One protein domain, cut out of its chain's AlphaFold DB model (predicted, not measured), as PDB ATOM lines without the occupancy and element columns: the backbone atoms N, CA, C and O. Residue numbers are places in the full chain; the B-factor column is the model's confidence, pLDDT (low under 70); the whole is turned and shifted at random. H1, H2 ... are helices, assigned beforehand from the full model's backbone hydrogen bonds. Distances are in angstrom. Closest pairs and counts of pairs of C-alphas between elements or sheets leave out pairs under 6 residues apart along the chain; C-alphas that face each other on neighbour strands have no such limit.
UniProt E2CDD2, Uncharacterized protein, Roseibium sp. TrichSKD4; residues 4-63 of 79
ATOM      1  N   GLU A   4     -57.835  29.442  19.785       82.94
ATOM      2  CA  GLU A   4     -57.371  30.586  18.996       82.94
ATOM      3  C   GLU A   4     -55.841  30.648  18.934       82.94
ATOM      4  O   GLU A   4     -55.282  30.903  17.871       82.94
ATOM      5  N   GLU A   5     -55.147  30.331  20.031       80.69
ATOM      6  CA  GLU A   5     -53.680  30.275  20.047       80.69
ATOM      7  C   GLU A   5     -53.128  29.152  19.152       80.69
ATOM      8  O   GLU A   5     -52.111  29.339  18.482       80.69
ATOM      9  N   ILE A   6     -53.805  27.997  19.096       80.19
ATOM     10  CA  ILE A   6     -53.410  26.884  18.218       80.19
ATOM     11  C   ILE A   6     -53.644  27.251  16.752       80.19
ATOM     12  O   ILE A   6     -52.768  27.029  15.915       80.19
ATOM     13  N   GLU A   7     -54.807  27.828  16.431       83.00
ATOM     14  CA  GLU A   7     -55.136  28.285  15.074       83.00
ATOM     15  C   GLU A   7     -54.137  29.355  14.597       83.00
ATOM     16  O   GLU A   7     -53.632  29.264  13.475       83.00
ATOM     17  N   GLN A   8     -53.776  30.300  15.471       83.88
ATOM     18  CA  GLN A   8     -52.772  31.326  15.189       83.88
ATOM     19  C   GLN A   8     -51.386  30.714  14.942       83.88
ATOM     20  O   GLN A   8     -50.748  31.005  13.932       83.88
ATOM     21  N   THR A   9     -50.953  29.787  15.799       82.19
ATOM     22  CA  THR A   9     -49.639  29.135  15.664       82.19
ATOM     23  C   THR A   9     -49.537  28.310  14.377       82.19
ATOM     24  O   THR A   9     -48.504  28.328  13.705       82.19
ATOM     25  N   ILE A  10     -50.612  27.620  13.974       83.94
ATOM     26  CA  ILE A  10     -50.666  26.915  12.682       83.94
ATOM     27  C   ILE A  10     -50.490  27.900  11.520       83.94
ATOM     28  O   ILE A  10     -49.737  27.609  10.590       83.94
ATOM     29  N   ALA A  11     -51.159  29.057  11.566       84.81
ATOM     30  CA  ALA A  11     -51.058  30.070  10.520       84.81
ATOM     31  C   ALA A  11     -49.631  30.632  10.397       84.81
ATOM     32  O   ALA A  11     -49.120  30.763   9.278       84.81
ATOM     33  N   ASP A  12     -48.966  30.885  11.527       83.06
ATOM     34  CA  ASP A  12     -47.582  31.362  11.568       83.06
ATOM     35  C   ASP A  12     -46.607  30.322  10.992       83.06
ATOM     36  O   ASP A  12     -45.762  30.650  10.152       83.06
ATOM     37  N   LEU A  13     -46.775  29.040  11.334       81.94
ATOM     38  CA  LEU A  13     -45.971  27.947  10.775       81.94
ATOM     39  C   LEU A  13     -46.219  27.742   9.270       81.94
ATOM     40  O   LEU A  13     -45.278  27.502   8.509       81.94
ATOM     41  N   GLU A  14     -47.462  27.871   8.797       83.94
ATOM     42  CA  GLU A  14     -47.780  27.815   7.364       83.94
ATOM     43  C   GLU A  14     -47.217  29.024   6.593       83.94
ATOM     44  O   GLU A  14     -46.847  28.898   5.418       83.94
ATOM     45  N   ALA A  15     -47.117  30.195   7.227       82.31
ATOM     46  CA  ALA A  15     -46.432  31.358   6.665       82.31
ATOM     47  C   ALA A  15     -44.914  31.125   6.572       82.31
ATOM     48  O   ALA A  15     -44.338  31.332   5.499       82.31
ATOM     49  N   ALA A  16     -44.288  30.596   7.630       76.56
ATOM     50  CA  ALA A  16     -42.875  30.197   7.639       76.56
ATOM     51  C   ALA A  16     -42.555  29.196   6.528       76.56
ATOM     52  O   ALA A  16     -41.626  29.391   5.745       76.56
ATOM     53  N   LYS A  17     -43.377  28.143   6.414       78.88
ATOM     54  CA  LYS A  17     -43.253  27.114   5.378       78.88
ATOM     55  C   LYS A  17     -43.264  27.728   3.983       78.88
ATOM     56  O   LYS A  17     -42.443  27.367   3.141       78.88
ATOM     57  N   ARG A  18     -44.191  28.658   3.722       78.00
ATOM     58  CA  ARG A  18     -44.283  29.356   2.431       78.00
ATOM     59  C   ARG A  18     -43.043  30.205   2.161       78.00
ATOM     60  O   ARG A  18     -42.519  30.145   1.055       78.00
ATOM     61  N   GLN A  19     -42.540  30.938   3.150       73.50
ATOM     62  CA  GLN A  19     -41.322  31.740   3.003       73.50
ATOM     63  C   GLN A  19     -40.079  30.875   2.729       73.50
ATOM     64  O   GLN A  19     -39.315  31.178   1.810       73.50
ATOM     65  N   GLN A  20     -39.938  29.746   3.432       70.94
ATOM     66  CA  GLN A  20     -38.844  28.793   3.231       70.94
ATOM     67  C   GLN A  20     -38.912  28.113   1.851       70.94
ATOM     68  O   GLN A  20     -37.890  27.975   1.182       70.94
ATOM     69  N   LEU A  21     -40.112  27.736   1.384       73.00
ATOM     70  CA  LEU A  21     -40.325  27.168   0.042       73.00
ATOM     71  C   LEU A  21     -40.016  28.161  -1.088       73.00
ATOM     72  O   LEU A  21     -39.559  27.752  -2.151       73.00
ATOM     73  N   LEU A  22     -40.234  29.457  -0.862       74.50
ATOM     74  CA  LEU A  22     -39.927  30.520  -1.825       74.50
ATOM     75  C   LEU A  22     -38.426  30.865  -1.887       74.50
ATOM     76  O   LEU A  22     -38.047  31.844  -2.531       74.50
ATOM     77  N   GLY A  23     -37.562  30.099  -1.208       61.09
ATOM     78  CA  GLY A  23     -36.109  30.294  -1.203       61.09
ATOM     79  C   GLY A  23     -35.653  31.568  -0.484       61.09
ATOM     80  O   GLY A  23     -34.470  31.911  -0.513       61.09
ATOM     81  N   ARG A  24     -36.574  32.283   0.176       54.44
ATOM     82  CA  ARG A  24     -36.300  33.520   0.906       54.44
ATOM     83  C   ARG A  24     -36.111  33.207   2.388       54.44
ATOM     84  O   ARG A  24     -37.029  33.335   3.181       54.44
ATOM     85  N   GLN A  25     -34.861  32.876   2.708       54.00
ATOM     86  CA  GLN A  25     -34.257  32.868   4.046       54.00
ATOM     87  C   GLN A  25     -34.749  31.813   5.053       54.00
ATOM     88  O   GLN A  25     -35.853  31.280   4.999       54.00
ATOM     89  N   ARG A  26     -33.839  31.506   5.986       52.81
ATOM     90  CA  ARG A  26     -34.099  30.757   7.219       52.81
ATOM     91  C   ARG A  26     -35.019  31.615   8.085       52.81
ATOM     92  O   ARG A  26     -34.613  32.700   8.493       52.81
ATOM     93  N   VAL A  27     -36.246  31.160   8.313       51.03
ATOM     94  CA  VAL A  27     -37.233  31.891   9.114       51.03
ATOM     95  C   VAL A  27     -37.105  31.436  10.562       51.03
ATOM     96  O   VAL A  27     -37.321  30.264  10.859       51.03
ATOM     97  N   GLU A  28     -36.730  32.348  11.456       50.31
ATOM     98  CA  GLU A  28     -36.755  32.114  12.899       50.31
ATOM     99  C   GLU A  28     -38.168  32.420  13.411       50.31
ATOM    100  O   GLU A  28     -38.603  33.570  13.391       50.31
ATOM    101  N   ILE A  29     -38.902  31.392  13.842       53.81
ATOM    102  CA  ILE A  29     -40.175  31.556  14.553       53.81
ATOM    103  C   ILE A  29     -39.980  31.081  15.989       53.81
ATOM    104  O   ILE A  29     -39.370  30.038  16.236       53.81
ATOM    105  N   THR A  30     -40.481  31.860  16.945       51.03
ATOM    106  CA  THR A  30     -40.473  31.497  18.366       51.03
ATOM    107  C   THR A  30     -41.824  30.878  18.712       51.03
ATOM    108  O   THR A  30     -42.844  31.549  18.588       51.03
ATOM    109  N   GLY A  31     -41.847  29.599  19.103       47.88
ATOM    110  CA  GLY A  31     -43.072  28.897  19.493       47.88
ATOM    111  C   GLY A  31     -43.589  29.316  20.873       47.88
ATOM    112  O   GLY A  31     -42.839  29.329  21.850       47.88
ATOM    113  N   SER A  32     -44.885  29.615  20.957       52.91
ATOM    114  CA  SER A  32     -45.562  30.155  22.145       52.91
ATOM    115  C   SER A  32     -46.187  29.079  23.047       52.91
ATOM    116  O   SER A  32     -47.326  29.225  23.472       52.91
ATOM    117  N   GLN A  33     -45.491  27.986  23.370       51.22
ATOM    118  CA  GLN A  33     -45.930  27.073  24.441       51.22
ATOM    119  C   GLN A  33     -44.760  26.690  25.349       51.22
ATOM    120  O   GLN A  33     -43.927  25.878  24.973       51.22
ATOM    121  N   GLY A  34     -44.710  27.272  26.553       43.50
ATOM    122  CA  GLY A  34     -44.214  26.632  27.789       43.50
ATOM    123  C   GLY A  34     -42.786  26.068  27.857       43.50
ATOM    124  O   GLY A  34     -42.431  25.467  28.864       43.50
ATOM    125  N   GLY A  35     -41.965  26.252  26.832       39.62
ATOM    126  CA  GLY A  35     -40.638  25.663  26.707       39.62
ATOM    127  C   GLY A  35     -40.193  25.863  25.274       39.62
ATOM    128  O   GLY A  35     -40.394  24.992  24.438       39.62
ATOM    129  N   GLY A  36     -39.692  27.067  24.985       40.31
ATOM    130  CA  GLY A  36     -39.430  27.544  23.633       40.31
ATOM    131  C   GLY A  36     -38.615  26.555  22.808       40.31
ATOM    132  O   GLY A  36     -37.387  26.521  22.898       40.31
ATOM    133  N   VAL A  37     -39.303  25.805  21.950       45.53
ATOM    134  CA  VAL A  37     -38.685  25.195  20.782       45.53
ATOM    135  C   VAL A  37     -38.335  26.367  19.877       45.53
ATOM    136  O   VAL A  37     -39.174  26.933  19.179       45.53
ATOM    137  N   LYS A  38     -37.086  26.822  19.977       45.28
ATOM    138  CA  LYS A  38     -36.515  27.743  19.004       45.28
ATOM    139  C   LYS A  38     -36.475  26.976  17.686       45.28
ATOM    140  O   LYS A  38     -35.605  26.124  17.517       45.28
ATOM    141  N   TYR A  39     -37.380  27.262  16.748       53.59
ATOM    142  CA  TYR A  39     -37.355  26.673  15.401       53.59
ATOM    143  C   TYR A  39     -36.236  27.308  14.556       53.59
ATOM    144  O   TYR A  39     -36.430  27.670  13.401       53.59
ATOM    145  N   GLN A  40     -35.047  27.477  15.142       46.16
ATOM    146  CA  GLN A  40     -33.945  28.259  14.583       46.16
ATOM    147  C   GLN A  40     -33.346  27.605  13.327       46.16
ATOM    148  O   GLN A  40     -32.629  28.256  12.571       46.16
ATOM    149  N   LEU A  41     -33.665  26.330  13.069       50.34
ATOM    150  CA  LEU A  41     -33.212  25.556  11.911       50.34
ATOM    151  C   LEU A  41     -34.226  24.483  11.473       50.34
ATOM    152  O   LEU A  41     -33.825  23.496  10.862       50.34
ATOM    153  N   ALA A  42     -35.520  24.647  11.777       55.88
ATOM    154  CA  ALA A  42     -36.501  23.614  11.459       55.88
ATOM    155  C   ALA A  42     -36.558  23.380   9.937       55.88
ATOM    156  O   ALA A  42     -36.870  24.266   9.132       55.88
ATOM    157  N   SER A  43     -36.213  22.166   9.528       70.69
ATOM    158  CA  SER A  43     -36.444  21.676   8.179       70.69
ATOM    159  C   SER A  43     -37.940  21.752   7.854       70.69
ATOM    160  O   SER A  43     -38.795  21.686   8.740       70.69
ATOM    161  N   LEU A  44     -38.294  21.819   6.567       75.31
ATOM    162  CA  LEU A  44     -39.701  21.752   6.142       75.31
ATOM    163  C   LEU A  44     -40.436  20.534   6.736       75.31
ATOM    164  O   LEU A  44     -41.649  20.583   6.930       75.31
ATOM    165  N   SER A  45     -39.713  19.446   7.025       75.19
ATOM    166  CA  SER A  45     -40.258  18.255   7.679       75.19
ATOM    167  C   SER A  45     -40.688  18.532   9.120       75.19
ATOM    168  O   SER A  45     -41.790  18.145   9.497       75.19
ATOM    169  N   GLU A  46     -39.864  19.229   9.902       74.88
ATOM    170  CA  GLU A  46     -40.170  19.599  11.290       74.88
ATOM    171  C   GLU A  46     -41.342  20.582  11.358       74.88
ATOM    172  O   GLU A  46     -42.261  20.383  12.147       74.88
ATOM    173  N   ILE A  47     -41.387  21.571  10.458       77.12
ATOM    174  CA  ILE A  47     -42.527  22.499  10.363       77.12
ATOM    175  C   ILE A  47     -43.822  21.738  10.038       77.12
ATOM    176  O   ILE A  47     -44.861  21.976  10.650       77.12
ATOM    177  N   ASN A  48     -43.779  20.794   9.093       81.81
ATOM    178  CA  ASN A  48     -44.951  19.979   8.760       81.81
ATOM    179  C   ASN A  48     -45.384  19.072   9.920       81.81
ATOM    180  O   ASN A  48     -46.586  18.894  10.126       81.81
ATOM    181  N   GLN A  49     -44.432  18.497  10.659       82.12
ATOM    182  CA  GLN A  49     -44.718  17.671  11.831       82.12
ATOM    183  C   GLN A  49     -45.381  18.496  12.935       82.12
ATOM    184  O   GLN A  49     -46.373  18.052  13.507       82.12
ATOM    185  N   GLU A  50     -44.900  19.710  13.181       82.56
ATOM    186  CA  GLU A  50     -45.475  20.583  14.199       82.56
ATOM    187  C   GLU A  50     -46.888  21.044  13.830       82.56
ATOM    188  O   GLU A  50     -47.814  20.940  14.634       82.56
ATOM    189  N   ILE A  51     -47.101  21.448  12.571       83.44
ATOM    190  CA  ILE A  51     -48.443  21.760  12.054       83.44
ATOM    191  C   ILE A  51     -49.381  20.560  12.237       83.44
ATOM    192  O   ILE A  51     -50.548  20.730  12.590       83.44
ATOM    193  N   ALA A  52     -48.894  19.342  11.993       83.75
ATOM    194  CA  ALA A  52     -49.678  18.130  12.170       83.75
ATOM    195  C   ALA A  52     -50.060  17.889  13.639       83.75
ATOM    196  O   ALA A  52     -51.224  17.591  13.918       83.75
ATOM    197  N   LEU A  53     -49.119  18.058  14.573       83.88
ATOM    198  CA  LEU A  53     -49.372  17.936  16.011       83.88
ATOM    199  C   LEU A  53     -50.394  18.972  16.490       83.88
ATOM    200  O   LEU A  53     -51.373  18.600  17.138       83.88
ATOM    201  N   LEU A  54     -50.243  20.233  16.083       83.69
ATOM    202  CA  LEU A  54     -51.176  21.309  16.419       83.69
ATOM    203  C   LEU A  54     -52.570  21.078  15.823       83.69
ATOM    204  O   LEU A  54     -53.572  21.289  16.501       83.69
ATOM    205  N   LYS A  55     -52.677  20.569  14.586       83.62
ATOM    206  CA  LYS A  55     -53.971  20.186  13.986       83.62
ATOM    207  C   LYS A  55     -54.634  19.023  14.732       83.62
ATOM    208  O   LYS A  55     -55.859  18.988  14.842       83.62
ATOM    209  N   ILE A  56     -53.853  18.088  15.277       84.56
ATOM    210  CA  ILE A  56     -54.360  17.017  16.149       84.56
ATOM    211  C   ILE A  56     -54.814  17.583  17.503       84.56
ATOM    212  O   ILE A  56     -55.867  17.188  17.998       84.56
ATOM    213  N   GLU A  57     -54.063  18.507  18.102       83.12
ATOM    214  CA  GLU A  57     -54.442  19.175  19.356       83.12
ATOM    215  C   GLU A  57     -55.734  19.989  19.185       83.12
ATOM    216  O   GLU A  57     -56.670  19.846  19.973       83.12
ATOM    217  N   LEU A  58     -55.851  20.731  18.080       82.00
ATOM    218  CA  LEU A  58     -57.062  21.456  17.699       82.00
ATOM    219  C   LEU A  58     -58.256  20.515  17.502       82.00
ATOM    220  O   LEU A  58     -59.362  20.805  17.957       82.00
ATOM    221  N   ALA A  59     -58.050  19.372  16.847       81.88
ATOM    222  CA  ALA A  59     -59.080  18.353  16.664       81.88
ATOM    223  C   ALA A  59     -59.564  17.768  17.997       81.88
ATOM    224  O   ALA A  59     -60.767  17.620  18.202       81.88
ATOM    225  N   LYS A  60     -58.644  17.496  18.931       80.94
ATOM    226  CA  LYS A  60     -58.981  17.037  20.287       80.94
ATOM    227  C   LYS A  60     -59.800  18.074  21.057       80.94
ATOM    228  O   LYS A  60     -60.749  17.701  21.736       80.94
ATOM    229  N   LEU A  61     -59.463  19.358  20.924       80.75
ATOM    230  CA  LEU A  61     -60.181  20.461  21.573       80.75
ATOM    231  C   LEU A  61     -61.557  20.739  20.953       80.75
ATOM    232  O   LEU A  61     -62.485  21.113  21.661       80.75
ATOM    233  N   THR A  62     -61.698  20.575  19.635       79.56
ATOM    234  CA  THR A  62     -62.919  20.943  18.893       79.56
ATOM    235  C   THR A  62     -63.840  19.765  18.575       79.56
ATOM    236  O   THR A  62     -64.948  19.978  18.081       79.56
ATOM    237  N   GLY A  63     -63.397  18.526  18.805       73.88
ATOM    238  CA  GLY A  63     -64.122  17.305  18.436       73.88
ATOM    239  C   GLY A  63     -64.249  17.083  16.922       73.88
ATOM    240  O   GLY A  63     -64.999  16.208  16.490       73.88
TER     241      GLY A  63
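AT A GLANCE: This is residues 4 to 63 of the 79 residues of an uncharacterized protein of Roseibium sp. TrichSKD4 (UniProt E2CDD2). Two long helices, H2 and H1, lie side by side and run opposite ways as a helical hairpin, and the long link between them, residues 22 to 43, makes a loop that runs back beside the pair, turns near Gln 33 and returns to the start of H2. The printed part has 60 residues with two named helices, in the order H1, H2 along the chain, and no named strand; the class is all helix. It is compact, with a radius of gyration of the C-alphas of 11.6 A, and elongated, spanning 37 by 23 by 18 A.

HOW THE PARTS SIT: Begin with H2, residues 44 to 62, the longest helix by residues. Look next at H1, residues 4 to 21, which touches H2 with 14 pairs of C-alphas within 8 A. Their closest C-alphas are those of Ile 10 and Ile 51, 5.6 A apart. The two stand at a shallow tilt of 20 degrees and run opposite ways, as a helical hairpin, with their centres 10.7 A apart. In both H1 and H2 every O i to N i+4 pair is within hydrogen-bond range.

IN THESE COORDINATES: Find C-alpha 44 at (-39.701, 21.752, 6.142); from there H2 runs 26.5 A to C-alpha 62 at (-62.919, 20.943, 18.893). H1 begins at C-alpha 4, at (-57.371, 30.586, 18.996), and runs 25.7 A to C-alpha 21.

THE WHOLE: The C-alphas of Arg 24 and Gly 63 are the two farthest apart, at 36.7 A. The printed part has no cut. The link from H1 to H2 has 22 residues and is long; its C-alphas lie 8 to 18 A from the mean of the C-alphas. The mean pLDDT of the printed part is 70.1, and residues 23 to 42 of the model are under 70.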